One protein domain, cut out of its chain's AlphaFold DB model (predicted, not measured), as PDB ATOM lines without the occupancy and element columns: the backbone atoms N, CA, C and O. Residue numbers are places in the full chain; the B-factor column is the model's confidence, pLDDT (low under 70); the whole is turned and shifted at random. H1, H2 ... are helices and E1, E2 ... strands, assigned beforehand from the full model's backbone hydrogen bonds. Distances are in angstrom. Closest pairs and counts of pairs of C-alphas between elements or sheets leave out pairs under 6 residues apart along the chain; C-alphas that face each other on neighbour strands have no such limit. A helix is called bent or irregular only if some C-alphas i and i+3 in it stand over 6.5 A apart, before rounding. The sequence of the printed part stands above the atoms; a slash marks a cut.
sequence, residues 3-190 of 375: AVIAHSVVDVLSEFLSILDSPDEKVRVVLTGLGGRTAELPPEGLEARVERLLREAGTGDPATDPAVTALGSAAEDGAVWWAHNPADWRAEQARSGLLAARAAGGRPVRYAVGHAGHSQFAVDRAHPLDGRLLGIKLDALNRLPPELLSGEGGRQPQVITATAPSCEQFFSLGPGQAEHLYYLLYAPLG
ATOM      1  N   ALA A   3     -11.007  11.233 -28.679       94.06
ATOM      2  CA  ALA A   3      -9.747  11.922 -28.926       94.06
ATOM      3  C   ALA A   3      -9.824  13.324 -28.304       94.06
ATOM      4  O   ALA A   3     -10.664  14.123 -28.709       94.06
ATOM      5  N   VAL A   4      -8.988  13.610 -27.308       95.19
ATOM      6  CA  VAL A   4      -8.881  14.921 -26.654       95.19
ATOM      7  C   VAL A   4      -7.632  15.614 -27.181       95.19
ATOM      8  O   VAL A   4      -6.523  15.128 -26.970       95.19
ATOM      9  N   ILE A   5      -7.811  16.733 -27.876       94.25
ATOM     10  CA  ILE A   5      -6.726  17.551 -28.418       94.25
ATOM     11  C   ILE A   5      -6.610  18.798 -27.549       94.25
ATOM     12  O   ILE A   5      -7.479  19.670 -27.575       94.25
ATOM     13  N   ALA A   6      -5.542  18.873 -26.766       93.12
ATOM     14  CA  ALA A   6      -5.337  19.927 -25.781       93.12
ATOM     15  C   ALA A   6      -3.904  20.449 -25.847       93.12
ATOM     16  O   ALA A   6      -3.006  19.772 -26.356       93.12
ATOM     17  N   HIS A   7      -3.683  21.653 -25.327       90.00
ATOM     18  CA  HIS A   7      -2.341  22.223 -25.329       90.00
ATOM     19  C   HIS A   7      -1.409  21.488 -24.360       90.00
ATOM     20  O   HIS A   7      -0.302  21.100 -24.735       90.00
ATOM     21  N   SER A   8      -1.884  21.230 -23.142       91.25
ATOM     22  CA  SER A   8      -1.091  20.641 -22.063       91.25
ATOM     23  C   SER A   8      -1.874  19.614 -21.235       91.25
ATOM     24  O   SER A   8      -3.094  19.496 -21.336       91.25
ATOM     25  N   VAL A   9      -1.178  18.880 -20.361       93.50
ATOM     26  CA  VAL A   9      -1.825  17.997 -19.371       93.50
ATOM     27  C   VAL A   9      -2.705  18.788 -18.396       93.50
ATOM     28  O   VAL A   9      -3.771  18.305 -18.013       93.50
ATOM     29  N   VAL A  10      -2.294  20.011 -18.033       92.44
ATOM     30  CA  VAL A  10      -3.060  20.918 -17.159       92.44
ATOM     31  C   VAL A  10      -4.456  21.148 -17.730       92.44
ATOM     32  O   VAL A  10      -5.448  21.058 -17.009       92.44
ATOM     33  N   ASP A  11      -4.530  21.393 -19.036       92.12
ATOM     34  CA  ASP A  11      -5.774  21.658 -19.750       92.12
ATOM     35  C   ASP A  11      -6.709  20.445 -19.747       92.12
ATOM     36  O   ASP A  11      -7.902  20.564 -19.469       92.12
ATOM     37  N   VAL A  12      -6.157  19.256 -19.992       95.25
ATOM     38  CA  VAL A  12      -6.920  18.000 -20.011       95.25
ATOM     39  C   VAL A  12      -7.526  17.712 -18.639       95.25
ATOM     40  O   VAL A  12      -8.708  17.386 -18.541       95.25
ATOM     41  N   LEU A  13      -6.733  17.865 -17.575       95.25
ATOM     42  CA  LEU A  13      -7.192  17.657 -16.201       95.25
ATOM     43  C   LEU A  13      -8.195  18.730 -15.759       95.25
ATOM     44  O   LEU A  13      -9.105  18.432 -14.988       95.25
ATOM     45  N   SER A  14      -8.049  19.961 -16.248       92.44
ATOM     46  CA  SER A  14      -8.917  21.083 -15.882       92.44
ATOM     47  C   SER A  14     -10.262  21.076 -16.605       92.44
ATOM     48  O   SER A  14     -11.265  21.438 -15.989       92.44
ATOM     49  N   GLU A  15     -10.322  20.658 -17.872       93.31
ATOM     50  CA  GLU A  15     -11.502  20.874 -18.730       93.31
ATOM     51  C   GLU A  15     -12.126  19.600 -19.319       93.31
ATOM     52  O   GLU A  15     -13.237  19.668 -19.845       93.31
ATOM     53  N   PHE A  16     -11.453  18.446 -19.239       95.75
ATOM     54  CA  PHE A  16     -11.882  17.214 -19.916       95.75
ATOM     55  C   PHE A  16     -11.933  15.987 -18.994       95.75
ATOM     56  O   PHE A  16     -11.935  14.851 -19.479       95.75
ATOM     57  N   LEU A  17     -12.001  16.169 -17.673       96.19
ATOM     58  CA  LEU A  17     -11.995  15.049 -16.730       96.19
ATOM     59  C   LEU A  17     -13.224  14.144 -16.903       96.19
ATOM     60  O   LEU A  17     -13.100  12.923 -16.844       96.19
ATOM     61  N   SER A  18     -14.389  14.723 -17.204       95.56
ATOM     62  CA  SER A  18     -15.616  13.971 -17.508       95.56
ATOM     63  C   SER A  18     -15.506  13.122 -18.779       95.56
ATOM     64  O   SER A  18     -16.242  12.151 -18.937       95.56
ATOM     65  N   ILE A  19     -14.582  13.457 -19.685       95.81
ATOM     66  CA  ILE A  19     -14.288  12.649 -20.875       95.81
ATOM     67  C   ILE A  19     -13.351  11.499 -20.509       95.81
ATOM     68  O   ILE A  19     -13.531  10.376 -20.989       95.81
ATOM     69  N   LEU A  20     -12.385  11.752 -19.619       96.56
ATOM     70  CA  LEU A  20     -11.513  10.709 -19.082       96.56
ATOM     71  C   LEU A  20     -12.289   9.671 -18.255       96.56
ATOM     72  O   LEU A  20     -11.880   8.511 -18.237       96.56
ATOM     73  N   ASP A  21     -13.415  10.038 -17.633       95.81
ATOM     74  CA  ASP A  21     -14.299   9.154 -16.844       95.81
ATOM     75  C   ASP A  21     -15.226   8.280 -17.718       95.81
ATOM     76  O   ASP A  21     -16.412   8.118 -17.449       95.81
ATOM     77  N   SER A  22     -14.679   7.714 -18.797       91.75
ATOM     78  CA  SER A  22     -15.382   6.805 -19.717       91.75
ATOM     79  C   SER A  22     -14.745   5.408 -19.648       91.75
ATOM     80  O   SER A  22     -13.955   5.069 -20.536       91.75
ATOM     81  N   PRO A  23     -14.982   4.616 -18.583       87.88
ATOM     82  CA  PRO A  23     -14.158   3.450 -18.235       87.88
ATOM     83  C   PRO A  23     -14.174   2.342 -19.291       87.88
ATOM     84  O   PRO A  23     -13.187   1.630 -19.442       87.88
ATOM     85  N   ASP A  24     -15.253   2.239 -20.064       91.56
ATOM     86  CA  ASP A  24     -15.413   1.219 -21.105       91.56
ATOM     87  C   ASP A  24     -14.864   1.658 -22.472       91.56
ATOM     88  O   ASP A  24     -14.785   0.866 -23.411       91.56
ATOM     89  N   GLU A  25     -14.464   2.923 -22.609       92.25
ATOM     90  CA  GLU A  25     -14.014   3.492 -23.875       92.25
ATOM     91  C   GLU A  25     -12.541   3.866 -23.840       92.25
ATOM     92  O   GLU A  25     -12.063   4.488 -22.899       92.25
ATOM     93  N   LYS A  26     -11.817   3.578 -24.920       92.94
ATOM     94  CA  LYS A  26     -10.473   4.121 -25.121       92.94
ATOM     95  C   LYS A  26     -10.533   5.647 -25.265       92.94
ATOM     96  O   LYS A  26     -11.333   6.163 -26.057       92.94
ATOM     97  N   VAL A  27      -9.643   6.344 -24.562       94.81
ATOM     98  CA  VAL A  27      -9.413   7.783 -24.711       94.81
ATOM     99  C   VAL A  27      -7.981   8.002 -25.171       94.81
ATOM    100  O   VAL A  27      -7.040   7.450 -24.613       94.81
ATOM    101  N   ARG A  28      -7.804   8.820 -26.197       93.75
ATOM    102  CA  ARG A  28      -6.494   9.248 -26.664       93.75
ATOM    103  C   ARG A  28      -6.351  10.736 -26.412       93.75
ATOM    104  O   ARG A  28      -7.231  11.501 -26.793       93.75
ATOM    105  N   VAL A  29      -5.259  11.138 -25.782       94.62
ATOM    106  CA  VAL A  29      -4.954  12.544 -25.514       94.62
ATOM    107  C   VAL A  29      -3.782  12.957 -26.387       94.62
ATOM    108  O   VAL A  29      -2.762  12.276 -26.389       94.62
ATOM    109  N   VAL A  30      -3.915  14.060 -27.114       93.31
ATOM    110  CA  VAL A  30      -2.850  14.631 -27.940       93.31
ATOM    111  C   VAL A  30      -2.479  15.998 -27.384       93.31
ATOM    112  O   VAL A  30      -3.334  16.878 -27.286       93.31
ATOM    113  N   LEU A  31      -1.209  16.151 -27.013       92.19
ATOM    114  CA  LEU A  31      -0.652  17.326 -26.348       92.19
ATOM    115  C   LEU A  31       0.093  18.182 -27.375       92.19
ATOM    116  O   LEU A  31       1.236  17.890 -27.739       92.19
ATOM    117  N   THR A  32      -0.562  19.222 -27.888       90.44
ATOM    118  CA  THR A  32      -0.005  20.052 -28.972       90.44
ATOM    119  C   THR A  32       1.193  20.878 -28.510       90.44
ATOM    120  O   THR A  32       2.147  20.989 -29.268       90.44
ATOM    121  N   GLY A  33       1.215  21.353 -27.258       87.19
ATOM    122  CA  GLY A  33       2.361  22.069 -26.681       87.19
ATOM    123  C   GLY A  33       3.611  21.202 -26.502       87.19
ATOM    124  O   GLY A  33       4.700  21.718 -26.275       87.19
ATOM    125  N   LEU A  34       3.473  19.880 -26.639       87.06
ATOM    126  CA  LEU A  34       4.568  18.910 -26.610       87.06
ATOM    127  C   LEU A  34       4.781  18.276 -27.992       87.06
ATOM    128  O   LEU A  34       5.033  17.074 -28.101       87.06
ATOM    129  N   GLY A  35       4.614  19.059 -29.062       85.44
ATOM    130  CA  GLY A  35       4.850  18.614 -30.436       85.44
ATOM    131  C   GLY A  35       3.899  17.512 -30.913       85.44
ATOM    132  O   GLY A  35       4.253  16.730 -31.793       85.44
ATOM    133  N   GLY A  36       2.698  17.415 -30.330       87.44
ATOM    134  CA  GLY A  36       1.706  16.390 -30.676       87.44
ATOM    135  C   GLY A  36       1.944  15.036 -30.007       87.44
ATOM    136  O   GLY A  36       1.426  14.015 -30.473       87.44
ATOM    137  N   ARG A  37       2.715  15.001 -28.912       88.25
ATOM    138  CA  ARG A  37       2.886  13.797 -28.093       88.25
ATOM    139  C   ARG A  37       1.522  13.232 -27.689       88.25
ATOM    140  O   ARG A  37       0.624  13.969 -27.288       88.25
ATOM    141  N   THR A  38       1.369  11.919 -27.827       90.12
ATOM    142  CA  THR A  38       0.088  11.233 -27.638       90.12
ATOM    143  C   THR A  38       0.143  10.301 -26.431       90.12
ATOM    144  O   THR A  38       1.054   9.480 -26.328       90.12
ATOM    145  N   ALA A  39      -0.860  10.389 -25.559       92.44
ATOM    146  CA  ALA A  39      -1.087   9.478 -24.445       92.44
ATOM    147  C   ALA A  39      -2.290   8.572 -24.747       92.44
ATOM    148  O   ALA A  39      -3.406   9.046 -24.976       92.44
ATOM    149  N   GLU A  40      -2.067   7.260 -24.737       93.12
ATOM    150  CA  GLU A  40      -3.122   6.258 -24.901       93.12
ATOM    151  C   GLU A  40      -3.669   5.851 -23.534       93.12
ATOM    152  O   GLU A  40      -2.941   5.303 -22.701       93.12
ATOM    153  N   LEU A  41      -4.958   6.091 -23.310       94.75
ATOM    154  CA  LEU A  41      -5.657   5.766 -22.072       94.75
ATOM    155  C   LEU A  41      -6.644   4.619 -22.360       94.75
ATOM    156  O   LEU A  41      -7.692   4.838 -22.983       94.75
ATOM    157  N   PRO A  42      -6.306   3.371 -21.987       94.25
ATOM    158  CA  PRO A  42      -7.138   2.209 -22.289       94.25
ATOM    159  C   PRO A  42      -8.454   2.227 -21.487       94.25
ATOM    160  O   PRO A  42      -8.593   3.025 -20.558       94.25
ATOM    161  N   PRO A  43      -9.429   1.359 -21.819       95.75
ATOM    162  CA  PRO A  43     -10.597   1.081 -20.977       95.75
ATOM    163  C   PRO A  43     -10.184   0.663 -19.551       95.75
ATOM    164  O   PRO A  43      -9.785  -0.477 -19.327       95.75
ATOM    165  N   GLU A  44     -10.177   1.610 -18.610       95.19
ATOM    166  CA  GLU A  44      -9.746   1.427 -17.218       95.19
ATOM    167  C   GLU A  44     -10.318   2.553 -16.332       95.19
ATOM    168  O   GLU A  44     -10.887   3.524 -16.838       95.19
ATOM    169  N   GLY A  45     -10.167   2.425 -15.010       95.81
ATOM    170  CA  GLY A  45     -10.634   3.426 -14.045       95.81
ATOM    171  C   GLY A  45      -9.954   4.791 -14.208       95.81
ATOM    172  O   GLY A  45      -8.787   4.877 -14.601       95.81
ATOM    173  N   LEU A  46     -10.682   5.859 -13.877       96.69
ATOM    174  CA  LEU A  46     -10.246   7.244 -14.067       96.69
ATOM    175  C   LEU A  46      -8.899   7.542 -13.398       96.69
ATOM    176  O   LEU A  46      -8.038   8.173 -14.003       96.69
ATOM    177  N   GLU A  47      -8.689   7.064 -12.177       97.00
ATOM    178  CA  GLU A  47      -7.469   7.300 -11.410       97.00
ATOM    179  C   GLU A  47      -6.241   6.754 -12.151       97.00
ATOM    180  O   GLU A  47      -5.238   7.449 -12.285       97.00
ATOM    181  N   ALA A  48      -6.335   5.550 -12.725       96.75
ATOM    182  CA  ALA A  48      -5.249   4.962 -13.508       96.75
ATOM    183  C   ALA A  48      -4.950   5.773 -14.781       96.75
ATOM    184  O   ALA A  48      -3.783   5.967 -15.137       96.75
ATOM    185  N   ARG A  49      -5.989   6.312 -15.430       97.06
ATOM    186  CA  ARG A  49      -5.835   7.193 -16.597       97.06
ATOM    187  C   ARG A  49      -5.161   8.509 -16.237       97.06
ATOM    188  O   ARG A  49      -4.261   8.945 -16.952       97.06
ATOM    189  N   VAL A  50      -5.560   9.110 -15.119       97.62
ATOM    190  CA  VAL A  50      -4.937  10.321 -14.575       97.62
ATOM    191  C   VAL A  50      -3.465  10.060 -14.254       97.62
ATOM    192  O   VAL A  50      -2.615  10.836 -14.678       97.62
ATOM    193  N   GLU A  51      -3.129   8.936 -13.613       96.94
ATOM    194  CA  GLU A  51      -1.731   8.559 -13.352       96.94
ATOM    195  C   GLU A  51      -0.898   8.431 -14.628       96.94
ATOM    196  O   GLU A  51       0.270   8.817 -14.648       96.94
ATOM    197  N   ARG A  52      -1.465   7.873 -15.704       96.00
ATOM    198  CA  ARG A  52      -0.773   7.815 -17.000       96.00
ATOM    199  C   ARG A  52      -0.552   9.207 -17.561       96.00
ATOM    200  O   ARG A  52       0.559   9.504 -17.979       96.00
ATOM    201  N   LEU A  53      -1.584  10.043 -17.540       95.25
ATOM    202  CA  LEU A  53      -1.523  11.385 -18.094       95.25
ATOM    203  C   LEU A  53      -0.521  12.276 -17.342       95.25
ATOM    204  O   LEU A  53       0.222  13.019 -17.973       95.25
ATOM    205  N   LEU A  54      -0.427  12.150 -16.017       95.19
ATOM    206  CA  LEU A  54       0.552  12.882 -15.208       95.19
ATOM    207  C   LEU A  54       2.009  12.564 -15.594       95.19
ATOM    208  O   LEU A  54       2.866  13.431 -15.455       95.19
ATOM    209  N   ARG A  55       2.310  11.369 -16.125       94.06
ATOM    210  CA  ARG A  55       3.665  11.027 -16.622       94.06
ATOM    211  C   ARG A  55       4.032  11.745 -17.918       94.06
ATOM    212  O   ARG A  55       5.206  11.799 -18.277       94.06
ATOM    213  N   GLU A  56       3.034  12.274 -18.611       92.06
ATOM    214  CA  GLU A  56       3.196  13.045 -19.839       92.06
ATOM    215  C   GLU A  56       3.279  14.552 -19.554       92.06
ATOM    216  O   GLU A  56       3.474  15.337 -20.480       92.06
ATOM    217  N   ALA A  57       3.136  14.969 -18.288       87.81
ATOM    218  CA  ALA A  57       3.247  16.365 -17.895       87.81
ATOM    219  C   ALA A  57       4.681  16.872 -18.095       87.81
ATOM    220  O   ALA A  57       5.655  16.235 -17.698       87.81
ATOM    221  N   GLY A  58       4.799  18.050 -18.694       82.12
ATOM    222  CA  GLY A  58       6.066  18.719 -18.941       82.12
ATOM    223  C   GLY A  58       5.826  20.126 -19.463       82.12
ATOM    224  O   GLY A  58       4.710  20.457 -19.877       82.12
ATOM    225  N   THR A  59       6.865  20.957 -19.427       72.81
ATOM    226  CA  THR A  59       6.835  22.278 -20.052       72.81
ATOM    227  C   THR A  59       6.871  22.107 -21.568       72.81
ATOM    228  O   THR A  59       7.710  21.389 -22.115       72.81
ATOM    229  N   GLY A  60       5.891  22.705 -22.244       66.00
ATOM    230  CA  GLY A  60       5.828  22.716 -23.700       66.00
ATOM    231  C   GLY A  60       6.866  23.648 -24.314       66.00
ATOM    232  O   GLY A  60       7.297  24.603 -23.671       66.00
ATOM    233  N   ASP A  61       7.225  23.395 -25.571       66.00
ATOM    234  CA  ASP A  61       7.903  24.395 -26.396       66.00
ATOM    235  C   ASP A  61       6.844  25.080 -27.278       66.00
ATOM    236  O   ASP A  61       6.322  24.445 -28.202       66.00
ATOM    237  N   PRO A  62       6.514  26.362 -27.029       56.59
ATOM    238  CA  PRO A  62       5.502  27.083 -27.795       56.59
ATOM    239  C   PRO A  62       5.857  27.258 -29.283       56.59
ATOM    240  O   PRO A  62       4.991  27.669 -30.051       56.59
ATOM    241  N   ALA A  63       7.093  26.958 -29.705       57.62
ATOM    242  CA  ALA A  63       7.500  26.952 -31.112       57.62
ATOM    243  C   ALA A  63       7.222  25.620 -31.838       57.62
ATOM    244  O   ALA A  63       7.387  25.546 -33.058       57.62
ATOM    245  N   THR A  64       6.806  24.569 -31.124       64.56
ATOM    246  CA  THR A  64       6.639  23.224 -31.693       64.56
ATOM    247  C   THR A  64       5.168  22.913 -31.961       64.56
ATOM    248  O   THR A  64       4.556  22.098 -31.274       64.56
ATOM    249  N   ASP A  65       4.588  23.536 -32.989       67.88
ATOM    250  CA  ASP A  65       3.251  23.149 -33.448       67.88
ATOM    251  C   ASP A  65       3.324  21.809 -34.207       67.88
ATOM    252  O   ASP A  65       4.069  21.689 -35.189       67.88
ATOM    253  N   PRO A  66       2.559  20.775 -33.805       75.88
ATOM    254  CA  PRO A  66       2.512  19.534 -34.562       75.88
ATOM    255  C   PRO A  66       1.895  19.758 -35.942       75.88
ATOM    256  O   PRO A  66       0.929  20.506 -36.111       75.88
ATOM    257  N   ALA A  67       2.397  19.027 -36.938       73.19
ATOM    258  CA  ALA A  67       1.769  19.000 -38.251       73.19
ATOM    259  C   ALA A  67       0.315  18.498 -38.143       73.19
ATOM    260  O   ALA A  67       0.047  17.463 -37.530       73.19
ATOM    261  N   VAL A  68      -0.623  19.187 -38.801       72.88
ATOM    262  CA  VAL A  68      -2.059  18.830 -38.824       72.88
ATOM    263  C   VAL A  68      -2.284  17.376 -39.264       72.88
ATOM    264  O   VAL A  68      -3.168  16.691 -38.754       72.88
ATOM    265  N   THR A  69      -1.450  16.868 -40.174       66.19
ATOM    266  CA  THR A  69      -1.489  15.475 -40.641       66.19
ATOM    267  C   THR A  69      -1.152  14.468 -39.540       66.19
ATOM    268  O   THR A  69      -1.779  13.409 -39.477       66.19
ATOM    269  N   ALA A  70      -0.227  14.803 -38.635       69.94
ATOM    270  CA  ALA A  70       0.112  13.964 -37.488       69.94
ATOM    271  C   ALA A  70      -1.075  13.866 -36.516       69.94
ATOM    272  O   ALA A  70      -1.422  12.767 -36.082       69.94
ATOM    273  N   LEU A  71      -1.774  14.981 -36.273       76.88
ATOM    274  CA  LEU A  71      -2.995  15.009 -35.457       76.88
ATOM    275  C   LEU A  71      -4.126  14.183 -36.085       76.88
ATOM    276  O   LEU A  71      -4.807  13.437 -35.388       76.88
ATOM    277  N   GLY A  72      -4.308  14.279 -37.405       69.00
ATOM    278  CA  GLY A  72      -5.325  13.514 -38.134       69.00
ATOM    279  C   GLY A  72      -5.107  12.002 -38.043       69.00
ATOM    280  O   GLY A  72      -6.060  11.261 -37.807       69.00
ATOM    281  N   SER A  73      -3.851  11.552 -38.156       66.62
ATOM    282  CA  SER A  73      -3.470  10.137 -37.998       66.62
ATOM    283  C   SER A  73      -3.622   9.620 -36.563       66.62
ATOM    284  O   SER A  73      -3.784   8.421 -36.338       66.62
ATOM    285  N   ALA A  74      -3.620  10.536 -35.592       60.59
ATOM    286  CA  ALA A  74      -3.841  10.232 -34.193       60.59
ATOM    287  C   ALA A  74      -5.323  10.011 -33.860       60.59
ATOM    288  O   ALA A  74      -5.625   9.780 -32.700       60.59
ATOM    289  N   ALA A  75      -6.268   9.993 -34.799       64.75
ATOM    290  CA  ALA A  75      -7.637   9.562 -34.507       64.75
ATOM    291  C   ALA A  75      -8.016   8.328 -35.320       64.75
ATOM    292  O   ALA A  75      -7.834   8.297 -36.532       64.75
ATOM    293  N   GLU A  76      -8.577   7.325 -34.647       70.12
ATOM    294  CA  GLU A  76      -9.219   6.198 -35.324       70.12
ATOM    295  C   GLU A  76     -10.530   6.663 -35.979       70.12
ATOM    296  O   GLU A  76     -11.166   7.630 -35.534       70.12
ATOM    297  N   ASP A  77     -10.946   5.971 -37.040       68.06
ATOM    298  CA  ASP A  77     -12.229   6.227 -37.690       68.06
ATOM    299  C   ASP A  77     -13.380   6.085 -36.680       68.06
ATOM    300  O   ASP A  77     -13.495   5.091 -35.964       68.06
ATOM    301  N   GLY A  78     -14.234   7.110 -36.600       76.94
ATOM    302  CA  GLY A  78     -15.373   7.154 -35.675       76.94
ATOM    303  C   GLY A  78     -15.076   7.698 -34.270       76.94
ATOM    304  O   GLY A  78     -15.995   7.759 -33.452       76.94
ATOM    305  N   ALA A  79     -13.846   8.131 -33.970       86.31
ATOM    306  CA  ALA A  79     -13.552   8.801 -32.703       86.31
ATOM    307  C   ALA A  79     -14.317  10.131 -32.564       86.31
ATOM    308  O   ALA A  79     -14.428  10.905 -33.516       86.31
ATOM    309  N   VAL A  80     -14.797  10.427 -31.351       91.50
ATOM    310  CA  VAL A  80     -15.342  11.753 -31.014       91.50
ATOM    311  C   VAL A  80     -14.192  12.676 -30.625       91.50
ATOM    312  O   VAL A  80     -13.447  12.358 -29.696       91.50
ATOM    313  N   TRP A  81     -14.081  13.811 -31.311       92.81
ATOM    314  CA  TRP A  81     -13.029  14.801 -31.094       92.81
ATOM    315  C   TRP A  81     -13.454  15.852 -30.075       92.81
ATOM    316  O   TRP A  81     -14.551  16.406 -30.176       92.81
ATOM    317  N   TRP A  82     -12.559  16.143 -29.138       95.00
ATOM    318  CA  TRP A  82     -12.719  17.149 -28.099       95.00
ATOM    319  C   TRP A  82     -11.565  18.147 -28.166       95.00
ATOM    320  O   TRP A  82     -10.417  17.725 -28.302       95.00
ATOM    321  N   ALA A  83     -11.847  19.446 -28.081       94.88
ATOM    322  CA  ALA A  83     -10.819  20.485 -28.156       94.88
ATOM    323  C   ALA A  83     -11.200  21.768 -27.397       94.88
ATOM    324  O   ALA A  83     -12.335  21.925 -26.949       94.88
ATOM    325  N   HIS A  84     -10.261  22.706 -27.265       92.88
ATOM    326  CA  HIS A  84     -10.544  24.044 -26.732       92.88
ATOM    327  C   HIS A  84     -11.315  24.898 -27.731       92.88
ATOM    328  O   HIS A  84     -11.067  24.837 -28.939       92.88
ATOM    329  N   ASN A  85     -12.245  25.706 -27.227       91.06
ATOM    330  CA  ASN A  85     -13.092  26.534 -28.072       91.06
ATOM    331  C   ASN A  85     -12.332  27.676 -28.772       91.06
ATOM    332  O   ASN A  85     -11.279  28.109 -28.303       91.06
ATOM    333  N   PRO A  86     -12.892  28.222 -29.867       86.88
ATOM    334  CA  PRO A  86     -12.305  29.368 -30.553       86.88
ATOM    335  C   PRO A  86     -12.192  30.642 -29.700       86.88
ATOM    336  O   PRO A  86     -11.350  31.472 -29.992       86.88
ATOM    337  N   ALA A  87     -13.022  30.838 -28.673       86.81
ATOM    338  CA  ALA A  87     -13.031  32.045 -27.834       86.81
ATOM    339  C   ALA A  87     -12.206  31.922 -26.550       86.81
ATOM    340  O   ALA A  87     -12.377  32.736 -25.635       86.81
ATOM    341  N   ASP A  88     -11.310  30.937 -26.491       88.06
ATOM    342  CA  ASP A  88     -10.359  30.802 -25.400       88.06
ATOM    343  C   ASP A  88      -9.375  31.987 -25.414       88.06
ATOM    344  O   ASP A  88      -8.609  32.183 -26.360       88.06
ATOM    345  N   TRP A  89      -9.402  32.811 -24.362       83.06
ATOM    346  CA  TRP A  89      -8.482  33.954 -24.223       83.06
ATOM    347  C   TRP A  89      -7.015  33.516 -24.087       83.06
ATOM    348  O   TRP A  89      -6.112  34.335 -24.266       83.06
ATOM    349  N   ARG A  90      -6.757  32.230 -23.814       83.69
ATOM    350  CA  ARG A  90      -5.416  31.652 -23.809       83.69
ATOM    351  C   ARG A  90      -5.049  31.244 -25.241       83.69
ATOM    352  O   ARG A  90      -5.505  30.233 -25.775       83.69
ATOM    353  N   ALA A  91      -4.217  32.065 -25.884       82.19
ATOM    354  CA  ALA A  91      -3.918  31.954 -27.315       82.19
ATOM    355  C   ALA A  91      -3.373  30.576 -27.748       82.19
ATOM    356  O   ALA A  91      -3.662  30.115 -28.853       82.19
ATOM    357  N   GLU A  92      -2.593  29.904 -26.899       85.12
ATOM    358  CA  GLU A  92      -2.015  28.579 -27.174       85.12
ATOM    359  C   GLU A  92      -3.097  27.477 -27.212       85.12
ATOM    360  O   GLU A  92      -3.106  26.626 -28.108       85.12
ATOM    361  N   GLN A  93      -4.072  27.537 -26.308       88.00
ATOM    362  CA  GLN A  93      -5.209  26.619 -26.239       88.00
ATOM    363  C   GLN A  93      -6.143  26.815 -27.427       88.00
ATOM    364  O   GLN A  93      -6.494  25.844 -28.099       88.00
ATOM    365  N   ALA A  94      -6.466  28.061 -27.769       86.88
ATOM    366  CA  ALA A  94      -7.285  28.327 -28.941       86.88
ATOM    367  C   ALA A  94      -6.622  27.877 -30.251       86.88
ATOM    368  O   ALA A  94      -7.285  27.272 -31.098       86.88
ATOM    369  N   ARG A  95      -5.304  28.087 -30.405       86.50
ATOM    370  CA  ARG A  95      -4.533  27.530 -31.532       86.50
ATOM    371  C   ARG A  95      -4.613  26.006 -31.575       86.50
ATOM    372  O   ARG A  95      -4.814  25.435 -32.644       86.50
ATOM    373  N   SER A  96      -4.527  25.348 -30.423       88.38
ATOM    374  CA  SER A  96      -4.679  23.891 -30.322       88.38
ATOM    375  C   SER A  96      -6.063  23.430 -30.785       88.38
ATOM    376  O   SER A  96      -6.178  22.449 -31.522       88.38
ATOM    377  N   GLY A  97      -7.108  24.186 -30.441       90.75
ATOM    378  CA  GLY A  97      -8.454  23.982 -30.969       90.75
ATOM    379  C   GLY A  97      -8.544  24.135 -32.491       90.75
ATOM    380  O   GLY A  97      -9.166  23.304 -33.156       90.75
ATOM    381  N   LEU A  98      -7.883  25.148 -33.064       87.88
ATOM    382  CA  LEU A  98      -7.839  25.361 -34.515       87.88
ATOM    383  C   LEU A  98      -7.148  24.194 -35.234       87.88
ATOM    384  O   LEU A  98      -7.629  23.719 -36.265       87.88
ATOM    385  N   LEU A  99      -6.035  23.703 -34.681       88.06
ATOM    386  CA  LEU A  99      -5.342  22.525 -35.200       88.06
ATOM    387  C   LEU A  99      -6.246  21.285 -35.168       88.06
ATOM    388  O   LEU A  99      -6.295  20.546 -36.152       88.06
ATOM    389  N   ALA A 100      -7.009  21.092 -34.087       89.75
ATOM    390  CA  ALA A 100      -7.984  20.011 -33.976       89.75
ATOM    391  C   ALA A 100      -9.094  20.124 -35.033       89.75
ATOM    392  O   ALA A 100      -9.390  19.142 -35.711       89.75
ATOM    393  N   ALA A 101      -9.663  21.319 -35.228       88.75
ATOM    394  CA  ALA A 101     -10.701  21.573 -36.230       88.75
ATOM    395  C   ALA A 101     -10.224  21.230 -37.652       88.75
ATOM    396  O   ALA A 101     -10.927  20.567 -38.417       88.75
ATOM    397  N   ARG A 102      -8.988  21.619 -37.986       86.56
ATOM    398  CA  ARG A 102      -8.356  21.314 -39.278       86.56
ATOM    399  C   ARG A 102      -8.068  19.825 -39.443       86.56
ATOM    400  O   ARG A 102      -8.378  19.255 -40.485       86.56
ATOM    401  N   ALA A 103      -7.516  19.183 -38.415       87.31
ATOM    402  CA  ALA A 103      -7.205  17.752 -38.426       87.31
ATOM    403  C   ALA A 103      -8.468  16.873 -38.479       87.31
ATOM    404  O   ALA A 103      -8.453  15.770 -39.034       87.31
ATOM    405  N   ALA A 104      -9.587  17.371 -37.949       85.94
ATOM    406  CA  ALA A 104     -10.880  16.716 -38.057       85.94
ATOM    407  C   ALA A 104     -11.376  16.641 -39.512       85.94
ATOM    408  O   ALA A 104     -12.181  15.761 -39.813       85.94
ATOM    409  N   GLY A 105     -10.879  17.484 -40.429       80.44
ATOM    410  CA  GLY A 105     -11.144  17.363 -41.867       80.44
ATOM    411  C   GLY A 105     -12.631  17.441 -42.219       80.44
ATOM    412  O   GLY A 105     -13.118  16.654 -43.025       80.44
ATOM    413  N   GLY A 106     -13.373  18.330 -41.552       80.19
ATOM    414  CA  GLY A 106     -14.820  18.486 -41.735       80.19
ATOM    415  C   GLY A 106     -15.692  17.587 -40.846       80.19
ATOM    416  O   GLY A 106     -16.918  17.690 -40.888       80.19
ATOM    417  N   ARG A 107     -15.099  16.725 -40.010       82.50
ATOM    418  CA  ARG A 107     -15.843  16.003 -38.964       82.50
ATOM    419  C   ARG A 107     -16.228  16.959 -37.821       82.50
ATOM    420  O   ARG A 107     -15.443  17.854 -37.509       82.50
ATOM    421  N   PRO A 108     -17.390  16.768 -37.164       83.38
ATOM    422  CA  PRO A 108     -17.763  17.567 -36.001       83.38
ATOM    423  C   PRO A 108     -16.741  17.443 -34.866       83.38
ATOM    424  O   PRO A 108     -16.339  16.336 -34.500       83.38
ATOM    425  N   VAL A 109     -16.378  18.581 -34.277       91.56
ATOM    426  CA  VAL A 109     -15.552  18.667 -33.067       91.56
ATOM    427  C   VAL A 109     -16.416  19.208 -31.932       91.56
ATOM    428  O   VAL A 109     -17.236  20.108 -32.132       91.56
ATOM    429  N   ARG A 110     -16.246  18.635 -30.741       94.81
ATOM    430  CA  ARG A 110     -16.861  19.116 -29.507       94.81
ATOM    431  C   ARG A 110     -15.864  19.985 -28.760       94.81
ATOM    432  O   ARG A 110     -14.732  19.584 -28.516       94.81
ATOM    433  N   TYR A 111     -16.288  21.170 -28.380       95.06
ATOM    434  CA  TYR A 111     -15.443  22.178 -27.778       95.06
ATOM    435  C   TYR A 111     -15.782  22.340 -26.308       95.06
ATOM    436  O   TYR A 111     -16.957  22.468 -25.964       95.06
ATOM    437  N   ALA A 112     -14.770  22.351 -25.442       95.00
ATOM    438  CA  ALA A 112     -14.947  22.792 -24.066       95.00
ATOM    439  C   ALA A 112     -15.256  24.297 -24.059       95.00
ATOM    440  O   ALA A 112     -14.505  25.085 -24.636       95.00
ATOM    441  N   VAL A 113     -16.350  24.700 -23.401       91.50
ATOM    442  CA  VAL A 113     -16.713  26.119 -23.213       91.50
ATOM    443  C   VAL A 113     -15.609  26.851 -22.465       91.50
ATOM    444  O   VAL A 113     -15.260  27.963 -22.853       91.50
ATOM    445  N   GLY A 114     -15.064  26.206 -21.426       82.62
ATOM    446  CA  GLY A 114     -13.909  26.647 -20.646       82.62
ATOM    447  C   GLY A 114     -13.813  28.165 -20.513       82.62
ATOM    448  O   GLY A 114     -14.667  28.832 -19.930       82.62
ATOM    449  N   HIS A 115     -12.766  28.700 -21.120       81.38
ATOM    450  CA  HIS A 115     -12.292  30.066 -20.986       81.38
ATOM    451  C   HIS A 115     -12.849  31.034 -22.035       81.38
ATOM    452  O   HIS A 115     -12.115  31.790 -22.662       81.38
ATOM    453  N   ALA A 116     -14.160  31.045 -22.241       80.75
ATOM    454  CA  ALA A 116     -14.791  31.986 -23.161       80.75
ATOM    455  C   ALA A 116     -14.751  33.429 -22.609       80.75
ATOM    456  O   ALA A 116     -15.595  33.816 -21.803       80.75
ATOM    457  N   GLY A 117     -13.777  34.245 -23.031       69.88
ATOM    458  CA  GLY A 117     -13.509  35.545 -22.388       69.88
ATOM    459  C   GLY A 117     -14.655  36.565 -22.489       69.88
ATOM    460  O   GLY A 117     -14.968  37.267 -21.526       69.88
ATOM    461  N   HIS A 118     -15.306  36.647 -23.653       78.88
ATOM    462  CA  HIS A 118     -16.358  37.642 -23.931       78.88
ATOM    463  C   HIS A 118     -17.596  37.073 -24.636       78.88
ATOM    464  O   HIS A 118     -18.517  37.819 -24.968       78.88
ATOM    465  N   SER A 119     -17.619  35.761 -24.869       87.31
ATOM    466  CA  SER A 119     -18.699  35.068 -25.568       87.31
ATOM    467  C   SER A 119     -19.422  34.115 -24.629       87.31
ATOM    468  O   SER A 119     -18.854  33.612 -23.663       87.31
ATOM    469  N   GLN A 120     -20.690  33.871 -24.918       90.25
ATOM    470  CA  GLN A 120     -21.471  32.804 -24.314       90.25
ATOM    471  C   GLN A 120     -21.860  31.811 -25.400       90.25
ATOM    472  O   GLN A 120     -22.062  32.198 -26.553       90.25
ATOM    473  N   PHE A 121     -21.961  30.542 -25.022       92.12
ATOM    474  CA  PHE A 121     -22.220  29.447 -25.947       92.12
ATOM    475  C   PHE A 121     -23.499  28.706 -25.566       92.12
ATOM    476  O   PHE A 121     -23.774  28.489 -24.385       92.12
ATOM    477  N   ALA A 122     -24.270  28.300 -26.571       91.69
ATOM    478  CA  ALA A 122     -25.332  27.324 -26.408       91.69
ATOM    479  C   ALA A 122     -24.684  25.965 -26.110       91.69
ATOM    480  O   ALA A 122     -24.021  25.375 -26.959       91.69
ATOM    481  N   VAL A 123     -24.810  25.519 -24.863       93.38
ATOM    482  CA  VAL A 123     -24.168  24.299 -24.370       93.38
ATOM    483  C   VAL A 123     -25.001  23.082 -24.760       93.38
ATOM    484  O   VAL A 123     -26.163  22.981 -24.374       93.38
ATOM    485  N   ASP A 124     -24.384  22.125 -25.453       92.81
ATOM    486  CA  ASP A 124     -25.013  20.841 -25.788       92.81
ATOM    487  C   ASP A 124     -24.978  19.876 -24.600       92.81
ATOM    488  O   ASP A 124     -25.869  19.044 -24.416       92.81
ATOM    489  N   ARG A 125     -23.899  19.944 -23.812       93.44
ATOM    490  CA  ARG A 125     -23.638  19.028 -22.702       93.44
ATOM    491  C   ARG A 125     -23.022  19.770 -21.529       93.44
ATOM    492  O   ARG A 125     -21.956  20.358 -21.665       93.44
ATOM    493  N   ALA A 126     -23.666  19.691 -20.374       95.06
ATOM    494  CA  ALA A 126     -23.113  20.149 -19.108       95.06
ATOM    495  C   ALA A 126     -22.914  18.946 -18.186       95.06
ATOM    496  O   ALA A 126     -23.821  18.128 -18.022       95.06
ATOM    497  N   HIS A 127     -21.732  18.855 -17.595       94.94
ATOM    498  CA  HIS A 127     -21.300  17.763 -16.738       94.94
ATOM    499  C   HIS A 127     -20.856  18.299 -15.384       94.94
ATOM    500  O   HIS A 127     -19.682  18.639 -15.207       94.94
ATOM    501  N   PRO A 128     -21.780  18.385 -14.414       95.62
ATOM    502  CA  PRO A 128     -21.423  18.653 -13.032       95.62
ATOM    503  C   PRO A 128     -20.492  17.555 -12.514       95.62
ATOM    504  O   PRO A 128     -20.803  16.369 -12.621       95.62
ATOM    505  N   LEU A 129     -19.363  17.951 -11.941       95.44
ATOM    506  CA  LEU A 129     -18.431  17.034 -11.304       95.44
ATOM    507  C   LEU A 129     -18.919  16.755  -9.888       95.44
ATOM    508  O   LEU A 129     -19.057  17.668  -9.070       95.44
ATOM    509  N   ASP A 130     -19.196  15.486  -9.605       95.19
ATOM    510  CA  ASP A 130     -19.503  15.048  -8.251       95.19
ATOM    511  C   ASP A 130     -18.267  15.157  -7.335       95.19
ATOM    512  O   ASP A 130     -17.153  15.471  -7.767       95.19
ATOM    513  N   GLY A 131     -18.452  14.903  -6.037       96.56
ATOM    514  CA  GLY A 131     -17.361  15.009  -5.065       96.56
ATOM    515  C   GLY A 131     -16.170  14.092  -5.367       96.56
ATOM    516  O   GLY A 131     -15.037  14.461  -5.061       96.56
ATOM    517  N   ARG A 132     -16.400  12.933  -6.003       95.81
ATOM    518  CA  ARG A 132     -15.332  12.007  -6.406       95.81
ATOM    519  C   ARG A 132     -14.518  12.615  -7.545       95.81
ATOM    520  O   ARG A 132     -13.299  12.710  -7.429       95.81
ATOM    521  N   LEU A 133     -15.178  13.050  -8.618       96.38
ATOM    522  CA  LEU A 133     -14.523  13.655  -9.779       96.38
ATOM    523  C   LEU A 133     -13.786  14.939  -9.409       96.38
ATOM    524  O   LEU A 133     -12.652  15.141  -9.834       96.38
ATOM    525  N   LEU A 134     -14.396  15.789  -8.583       95.50
ATOM    526  CA  LEU A 134     -13.746  17.007  -8.115       95.50
ATOM    527  C   LEU A 134     -12.526  16.693  -7.239       95.50
ATOM    528  O   LEU A 134     -11.490  17.329  -7.410       95.50
ATOM    529  N   GLY A 135     -12.618  15.694  -6.355       96.94
ATOM    530  CA  GLY A 135     -11.480  15.222  -5.563       96.94
ATOM    531  C   GLY A 135     -10.313  14.783  -6.447       96.94
ATOM    532  O   GLY A 135      -9.212  15.305  -6.310       96.94
ATOM    533  N   ILE A 136     -10.579  13.925  -7.438       97.44
ATOM    534  CA  ILE A 136      -9.568  13.461  -8.402       97.44
ATOM    535  C   ILE A 136      -8.977  14.631  -9.198       97.44
ATOM    536  O   ILE A 136      -7.761  14.685  -9.379       97.44
ATOM    537  N   LYS A 137      -9.808  15.585  -9.650       96.00
ATOM    538  CA  LYS A 137      -9.346  16.790 -10.360       96.00
ATOM    539  C   LYS A 137      -8.332  17.562  -9.521       96.00
ATOM    540  O   LYS A 137      -7.237  17.862  -9.991       96.00
ATOM    541  N   LEU A 138      -8.712  17.890  -8.289       95.06
ATOM    542  CA  LEU A 138      -7.898  18.696  -7.387       95.06
ATOM    543  C   LEU A 138      -6.610  17.966  -6.999       95.06
ATOM    544  O   LEU A 138      -5.538  18.562  -7.058       95.06
ATOM    545  N   ASP A 139      -6.694  16.675  -6.677       96.25
ATOM    546  CA  ASP A 139      -5.526  15.858  -6.347       96.25
ATOM    547  C   ASP A 139      -4.546  15.767  -7.524       96.25
ATOM    548  O   ASP A 139      -3.334  15.873  -7.331       96.25
ATOM    549  N   ALA A 140      -5.049  15.619  -8.753       95.69
ATOM    550  CA  ALA A 140      -4.217  15.582  -9.950       95.69
ATOM    551  C   ALA A 140      -3.528  16.928 -10.217       95.69
ATOM    552  O   ALA A 140      -2.316  16.960 -10.427       95.69
ATOM    553  N   LEU A 141      -4.274  18.038 -10.167       93.06
ATOM    554  CA  LEU A 141      -3.727  19.382 -10.385       93.06
ATOM    555  C   LEU A 141      -2.670  19.748  -9.334       93.06
ATOM    556  O   LEU A 141      -1.628  20.294  -9.682       93.06
ATOM    557  N   ASN A 142      -2.882  19.375  -8.068       92.31
ATOM    558  CA  ASN A 142      -1.935  19.630  -6.975       92.31
ATOM    559  C   ASN A 142      -0.633  18.814  -7.071       92.31
ATOM    560  O   ASN A 142       0.329  19.106  -6.363       92.31
ATOM    561  N   ARG A 143      -0.598  17.778  -7.915       93.88
ATOM    562  CA  ARG A 143       0.593  16.948  -8.153       93.88
ATOM    563  C   ARG A 143       1.418  17.401  -9.352       93.88
ATOM    564  O   ARG A 143       2.494  16.848  -9.573       93.88
ATOM    565  N   LEU A 144       0.924  18.362 -10.130       90.75
ATOM    566  CA  LEU A 144       1.672  18.924 -11.247       90.75
ATOM    567  C   LEU A 144       2.838  19.786 -10.740       90.75
ATOM    568  O   LEU A 144       2.724  20.416  -9.683       90.75
ATOM    569  N   PRO A 145       3.953  19.844 -11.487       87.31
ATOM    570  CA  PRO A 145       5.051  20.743 -11.169       87.31
ATOM    571  C   PRO A 145       4.577  22.208 -11.041       87.31
ATOM    572  O   PRO A 145       3.793  22.657 -11.885       87.31
ATOM    573  N   PRO A 146       5.024  22.969 -10.021       84.81
ATOM    574  CA  PRO A 146       4.570  24.344  -9.776       84.81
ATOM    575  C   PRO A 146       4.703  25.288 -10.979       84.81
ATOM    576  O   PRO A 146       3.881  26.191 -11.158       84.81
ATOM    577  N   GLU A 147       5.712  25.082 -11.820       83.50
ATOM    578  CA  GLU A 147       5.954  25.827 -13.057       83.50
ATOM    579  C   GLU A 147       4.794  25.714 -14.062       83.50
ATOM    580  O   GLU A 147       4.468  26.693 -14.733       83.50
ATOM    581  N   LEU A 148       4.094  24.573 -14.095       80.81
ATOM    582  CA  LEU A 148       2.909  24.362 -14.939       80.81
ATOM    583  C   LEU A 148       1.639  25.010 -14.368       80.81
ATOM    584  O   LEU A 148       0.632  25.112 -15.058       80.81
ATOM    585  N   LEU A 149       1.658  25.437 -13.103       79.75
ATOM    586  CA  LEU A 149       0.510  26.069 -12.443       79.75
ATOM    587  C   LEU A 149       0.624  27.597 -12.447       79.75
ATOM    588  O   LEU A 149      -0.352  28.314 -12.674       79.75
ATOM    589  N   SER A 150       1.833  28.091 -12.186       72.69
ATOM    590  CA  SER A 150       2.137  29.510 -11.974       72.69
ATOM    591  C   SER A 150       2.381  30.302 -13.260       72.69
ATOM    592  O   SER A 150       2.196  31.517 -13.245       72.69
ATOM    593  N   GLY A 151       2.716  29.626 -14.365       64.31
ATOM    594  CA  GLY A 151       3.108  30.263 -15.621       64.31
ATOM    595  C   GLY A 151       4.502  30.901 -15.536       64.31
ATOM    596  O   GLY A 151       4.858  31.546 -14.553       64.31
ATOM    597  N   GLU A 152       5.329  30.736 -16.569       57.34
ATOM    598  CA  GLU A 152       6.666  31.340 -16.577       57.34
ATOM    599  C   GLU A 152       6.635  32.858 -16.855       57.34
ATOM    600  O   GLU A 152       5.821  33.366 -17.631       57.34
ATOM    601  N   GLY A 153       7.587  33.589 -16.260       52.06
ATOM    602  CA  GLY A 153       8.049  34.882 -16.784       52.06
ATOM    603  C   GLY A 153       7.056  36.052 -16.745       52.06
ATOM    604  O   GLY A 153       7.082  36.888 -17.642       52.06
ATOM    605  N   GLY A 154       6.187  36.142 -15.732       45.44
ATOM    606  CA  GLY A 154       5.260  37.277 -15.579       45.44
ATOM    607  C   GLY A 154       3.972  37.174 -16.404       45.44
ATOM    608  O   GLY A 154       3.211  38.141 -16.475       45.44
ATOM    609  N   ARG A 155       3.700  36.007 -17.003       58.47
ATOM    610  CA  ARG A 155       2.367  35.645 -17.507       58.47
ATOM    611  C   ARG A 155       1.392  35.462 -16.330       58.47
ATOM    612  O   ARG A 155       1.813  35.201 -15.205       58.47
ATOM    613  N   GLN A 156       0.087  35.631 -16.572       58.31
ATOM    614  CA  GLN A 156      -0.925  35.293 -15.563       58.31
ATOM    615  C   GLN A 156      -0.832  33.801 -15.190       58.31
ATOM    616  O   GLN A 156      -0.430  33.007 -16.047       58.31
ATOM    617  N   PRO A 157      -1.210  33.408 -13.954       59.66
ATOM    618  CA  PRO A 157      -1.201  32.006 -13.551       59.66
ATOM    619  C   PRO A 157      -1.996  31.153 -14.540       59.66
ATOM    620  O   PRO A 157      -3.116  31.520 -14.901       59.66
ATOM    621  N   GLN A 158      -1.426  30.022 -14.967       68.69
ATOM    622  CA  GLN A 158      -2.104  29.102 -15.888       68.69
ATOM    623  C   GLN A 158      -3.315  28.441 -15.228       68.69
ATOM    624  O   GLN A 158      -4.306  28.174 -15.905       68.69
ATOM    625  N   VAL A 159      -3.247  28.225 -13.910       74.62
ATOM    626  CA  VAL A 159      -4.341  27.660 -13.121       74.62
ATOM    627  C   VAL A 159      -4.803  28.654 -12.058       74.62
ATOM    628  O   VAL A 159      -4.098  28.948 -11.094       74.62
ATOM    629  N   ILE A 160      -6.033  29.139 -12.209       77.25
ATOM    630  CA  ILE A 160      -6.816  29.829 -11.170       77.25
ATOM    631  C   ILE A 160      -8.144  29.096 -10.955       77.25
ATOM    632  O   ILE A 160      -8.545  28.278 -11.777       77.25
ATOM    633  N   THR A 161      -8.894  29.399  -9.893       77.75
ATOM    634  CA  THR A 161     -10.182  28.723  -9.624       77.75
ATOM    635  C   THR A 161     -11.153  28.793 -10.808       77.75
ATOM    636  O   THR A 161     -11.842  27.822 -11.098       77.75
ATOM    637  N   ALA A 162     -11.166  29.915 -11.535       76.88
ATOM    638  CA  ALA A 162     -11.992  30.074 -12.733       76.88
ATOM    639  C   ALA A 162     -11.583  29.138 -13.889       76.88
ATOM    640  O   ALA A 162     -12.404  28.878 -14.762       76.88
ATOM    641  N   THR A 163     -10.350  28.617 -13.873       77.88
ATOM    642  CA  THR A 163      -9.802  27.733 -14.915       77.88
ATOM    643  C   THR A 163     -10.036  26.245 -14.696       77.88
ATOM    644  O   THR A 163      -9.856  25.462 -15.622       77.88
ATOM    645  N   ALA A 164     -10.482  25.854 -13.503       84.56
ATOM    646  CA  ALA A 164     -10.780  24.469 -13.150       84.56
ATOM    647  C   ALA A 164     -12.245  24.362 -12.690       84.56
ATOM    648  O   ALA A 164     -12.515  24.238 -11.491       84.56
ATOM    649  N   PRO A 165     -13.219  24.459 -13.616       88.50
ATOM    650  CA  PRO A 165     -14.624  24.510 -13.248       88.50
ATOM    651  C   PRO A 165     -15.100  23.182 -12.641       88.50
ATOM    652  O   PRO A 165     -14.695  22.088 -13.053       88.50
ATOM    653  N   SER A 166     -16.026  23.283 -11.685       92.25
ATOM    654  CA  SER A 166     -16.749  22.141 -11.102       92.25
ATOM    655  C   SER A 166     -17.865  21.608 -12.005       92.25
ATOM    656  O   SER A 166     -18.505  20.616 -11.671       92.25
ATOM    657  N   CYS A 167     -18.117  22.254 -13.142       94.19
ATOM    658  CA  CYS A 167     -19.020  21.788 -14.183       94.19
ATOM    659  C   CYS A 167     -18.323  21.961 -15.529       94.19
ATOM    660  O   CYS A 167     -18.029  23.085 -15.937       94.19
ATOM    661  N   GLU A 168     -18.043  20.856 -16.209       95.00
ATOM    662  CA  GLU A 168     -17.463  20.888 -17.548       95.00
ATOM    663  C   GLU A 168     -18.586  21.036 -18.572       95.00
ATOM    664  O   GLU A 168     -19.565  20.290 -18.559       95.00
ATOM    665  N   GLN A 169     -18.470  22.025 -19.449       95.31
ATOM    666  CA  GLN A 169     -19.489  22.330 -20.445       95.31
ATOM    667  C   GLN A 169     -18.908  22.185 -21.842       95.31
ATOM    668  O   GLN A 169     -17.791  22.631 -22.104       95.31
ATOM    669  N   PHE A 170     -19.691  21.595 -22.738       95.44
ATOM    670  CA  PHE A 170     -19.292  21.306 -24.104       95.44
ATOM    671  C   PHE A 170     -20.367  21.718 -25.100       95.44
ATOM    672  O   PHE A 170     -21.565  21.600 -24.831       95.44
ATOM    673  N   PHE A 171     -19.927  22.142 -26.275       94.81
ATOM    674  CA  PHE A 171     -20.783  22.463 -27.410       94.81
ATOM    675  C   PHE A 171     -20.137  21.980 -28.705       94.81
ATOM    676  O   PHE A 171     -18.926  21.781 -28.770       94.81
ATOM    677  N   SER A 172     -20.931  21.765 -29.739       91.75
ATOM    678  CA  SER A 172     -20.472  21.248 -31.023       91.75
ATOM    679  C   SER A 172     -20.499  22.359 -32.060       91.75
ATOM    680  O   SER A 172     -21.427  23.164 -32.094       91.75
ATOM    681  N   LEU A 173     -19.499  22.381 -32.938       88.38
ATOM    682  CA  LEU A 173     -19.523  23.237 -34.123       88.38
ATOM    683  C   LEU A 173     -19.496  22.379 -35.380       88.38
ATOM    684  O   LEU A 173     -18.722  21.423 -35.486       88.38
ATOM    685  N   GLY A 174     -20.325  22.753 -36.353       83.56
ATOM    686  CA  GLY A 174     -20.117  22.331 -37.731       83.56
ATOM    687  C   GLY A 174     -18.847  22.974 -38.312       83.56
ATOM    688  O   GLY A 174     -18.413  24.018 -37.818       83.56
ATOM    689  N   PRO A 175     -18.268  22.417 -39.392       78.69
ATOM    690  CA  PRO A 175     -17.012  22.914 -39.966       78.69
ATOM    691  C   PRO A 175     -17.033  24.411 -40.304       78.69
ATOM    692  O   PRO A 175     -16.170  25.154 -39.848       78.69
ATOM    693  N   GLY A 176     -18.083  24.881 -40.989       81.69
ATOM    694  CA  GLY A 176     -18.213  26.301 -41.340       81.69
ATOM    695  C   GLY A 176     -18.417  27.225 -40.132       81.69
ATOM    696  O   GLY A 176     -17.960  28.363 -40.146       81.69
ATOM    697  N   GLN A 177     -19.052  26.742 -39.057       86.69
ATOM    698  CA  GLN A 177     -19.217  27.521 -37.821       86.69
ATOM    699  C   GLN A 177     -17.890  27.651 -37.063       86.69
ATOM    700  O   GLN A 177     -17.596  28.714 -36.518       86.69
ATOM    701  N   ALA A 178     -17.083  26.585 -37.042       84.81
ATOM    702  CA  ALA A 178     -15.746  26.611 -36.461       84.81
ATOM    703  C   ALA A 178     -14.833  27.575 -37.222       84.81
ATOM    704  O   ALA A 178     -14.227  28.444 -36.601       84.81
ATOM    705  N   GLU A 179     -14.787  27.480 -38.552       81.81
ATOM    706  CA  GLU A 179     -14.020  28.403 -39.398       81.81
ATOM    707  C   GLU A 179     -14.432  29.860 -39.174       81.81
ATOM    708  O   GLU A 179     -13.570  30.716 -38.978       81.81
ATOM    709  N   HIS A 180     -15.739  30.138 -39.117       86.25
ATOM    710  CA  HIS A 180     -16.249  31.485 -38.860       86.25
ATOM    711  C   HIS A 180     -15.822  32.018 -37.486       86.25
ATOM    712  O   HIS A 180     -15.301  33.131 -37.397       86.25
ATOM    713  N   LEU A 181     -15.964  31.229 -36.417       86.88
ATOM    714  CA  LEU A 181     -15.536  31.650 -35.079       86.88
ATOM    715  C   LEU A 181     -14.018  31.840 -34.986       86.88
ATOM    716  O   LEU A 181     -13.570  32.843 -34.433       86.88
ATOM    717  N   TYR A 182     -13.217  30.933 -35.556       85.44
ATOM    718  CA  TYR A 182     -11.764  31.109 -35.592       85.44
ATOM    719  C   TYR A 182     -11.356  32.333 -36.419       85.44
ATOM    720  O   TYR A 182     -10.427  33.031 -36.025       85.44
ATOM    721  N   TYR A 183     -12.065  32.649 -37.507       85.19
ATOM    722  CA  TYR A 183     -11.851  33.891 -38.248       85.19
ATOM    723  C   TYR A 183     -12.125  35.123 -37.390       85.19
ATOM    724  O   TYR A 183     -11.263  35.988 -37.266       85.19
ATOM    725  N   LEU A 184     -13.281  35.190 -36.727       82.50
ATOM    726  CA  LEU A 184     -13.640  36.325 -35.871       82.50
ATOM    727  C   LEU A 184     -12.611  36.617 -34.770       82.50
ATOM    728  O   LEU A 184     -12.465  37.768 -34.358       82.50
ATOM    729  N   LEU A 185     -11.919  35.584 -34.290       78.12
ATOM    730  CA  LEU A 185     -11.062  35.660 -33.109       78.12
ATOM    731  C   LEU A 185      -9.566  35.692 -33.461       78.12
ATOM    732  O   LEU A 185      -8.780  36.249 -32.699       78.12
ATOM    733  N   TYR A 186      -9.178  35.167 -34.630       72.06
ATOM    734  CA  TYR A 186      -7.776  35.019 -35.045       72.06
ATOM    735  C   TYR A 186      -7.473  35.444 -36.486       72.06
ATOM    736  O   TYR A 186      -6.357  35.199 -36.944       72.06
ATOM    737  N   ALA A 187      -8.391  36.105 -37.204       66.00
ATOM    738  CA  ALA A 187      -8.127  36.643 -38.547       66.00
ATOM    739  C   ALA A 187      -6.776  37.385 -38.689       66.00
ATOM    740  O   ALA A 187      -6.094  37.141 -39.687       66.00
ATOM    741  N   PRO A 188      -6.304  38.194 -37.710       54.91
ATOM    742  CA  PRO A 188      -4.998  38.859 -37.804       54.91
ATOM    743  C   PRO A 188      -3.793  37.912 -37.916       54.91
ATOM    744  O   PRO A 188      -2.712  38.348 -38.295       54.91
ATOM    745  N   LEU A 189      -3.953  36.623 -37.600       55.88
ATOM    746  CA  LEU A 189      -2.879  35.631 -37.675       55.88
ATOM    747  C   LEU A 189      -2.739  34.990 -39.069       55.88
ATOM    748  O   LEU A 189      -1.845  34.174 -39.271       55.88
ATOM    749  N   GLY A 190      -3.609  35.310 -40.040       60.56
ATOM    750  CA  GLY A 190      -3.511  34.795 -41.419       60.56
ATOM    751  C   GLY A 190      -3.684  33.274 -41.544       60.56
ATOM    752  O   GLY A 190      -3.321  32.668 -42.552       60.56
TER     753      GLY A 190
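This is residues 3 to 190 of the 375 residues of the protein "Nodulation protein S (NodS)" of Streptomyces sp. AmelKG-D3 (UniProt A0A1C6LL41). A strongly twisted sheet of seven strands runs through the middle with helices on both sides: H1 and H3 cover one side, with H6 packed outside H1, while H5 packs along E4 and E1 on the other, with H4 at one end of H5 and H8 farthest out. The printed part has 188 residues, with eight named helices and seven named strands in the order E1 H1 H2 E2 E3 H3 H4 E4 H5 E5 E6 H6 H7 E7 H8. The sheet runs E3 E2 E1 E4 E5 E7 E6 and is mixed, and so is the class, helices and strands. The whole is compact, with a radius of gyration of the C-alphas of 15.2 A, and rounded, spanning 41 by 39 by 31 A.

E1, residues 3 to 6, is an inner strand. H1, residues 9 to 15, is on the sheet; its closest C-alphas to E1 are those of Val 12 and Ala 6, 6.3 A. H2, residues 17 to 20, stands at the sheet's level, height 0.2 A. E2, residues 27 to 31, is parallel to E1 at 25 degrees, with N 4 and O 28 2.8 A apart. E1, H1, H2 and E2 make a strand-helix-strand unit, two parallel neighbour strands with helices between, and its crossover is right-handed. Edge strand E3, residues 37 to 41, forms an antiparallel hairpin with E2, N 29 and O 39 being 2.9 A apart. H3, residues 46 to 54, lies over E3 on the same face as H1; its closest C-alphas to E3 are those of Arg 49 and Leu 41, 5.7 A. H4, residues 68 to 73, only grazes the sheet, with residues 70 to 71. E4, residues 80 to 84, is parallel to E1 at 10 degrees, with N 5 and O 82 2.8 A apart. H5, residues 91 to 103, runs along E4 at 8 degrees on the local plane, height 7.3 A; the C-alphas of His 84 and Gly 97, their closest, are 4.7 A apart. With residues 99 to 103 alone H5 touches H4, closest at the C-alphas of Ala 103 and Gly 72, 4.6 A. E5, residues 109 to 112, is parallel to E4, with N 110 and O 81 2.9 A apart; E4, H5 and E5 make a second right-handed unit. Edge strand E6, residues 125 to 128, is antiparallel to E7, residues 167 to 173, with N 127 and O 168 2.8 A apart. E7 is staggered: residues 170 to 173 pair antiparallel with E5, N 111 and O 171 being 2.7 A apart. H6, residues 131 to 141, touches H1 at a shallow tilt of 29 degrees, opposite ways; their closest C-alphas are those of Lys 137 and Leu 13, 6.3 A. H7, residues 146 to 150, is close to but not clearly touching H1, with the closest C-alphas, Leu 148 and Val 10, 7.2 A apart. H8, residues 175 to 189, only just touches H5, with 3 pairs of C-alphas within 8 A, closest at Tyr 182 and Leu 98, 7.0 A. Every O i to N i+4 pair is within hydrogen-bond range in H1, H3, H4, H5, H6 and H7, and 9 of 11 in H8; H2 is too short for such a pair, and its one O i to N i+3 pair is within range.

E1 begins at C-alpha 3, (-9.747, 11.922, -28.926). H5 measures 18.3 A, H6 15.3 A and E7 20.0 A from first to last C-alpha. H8 measures 19.1 A and ends at C-alpha 189, (-2.879, 35.631, -37.675); it is irregular, C-alphas 185 and 188 being 8.3 A apart.

The C-alphas farthest apart are those of Gly 131 and Gly 190, 43.6 A. The printed part has no cut. The links H3 to H4, E5 to E6 and H7 to E7 are long. Mean pLDDT of the printed part is 85.5; 26 residues are under 70, among them 60 to 65, 151 to 158 and 187 to 190.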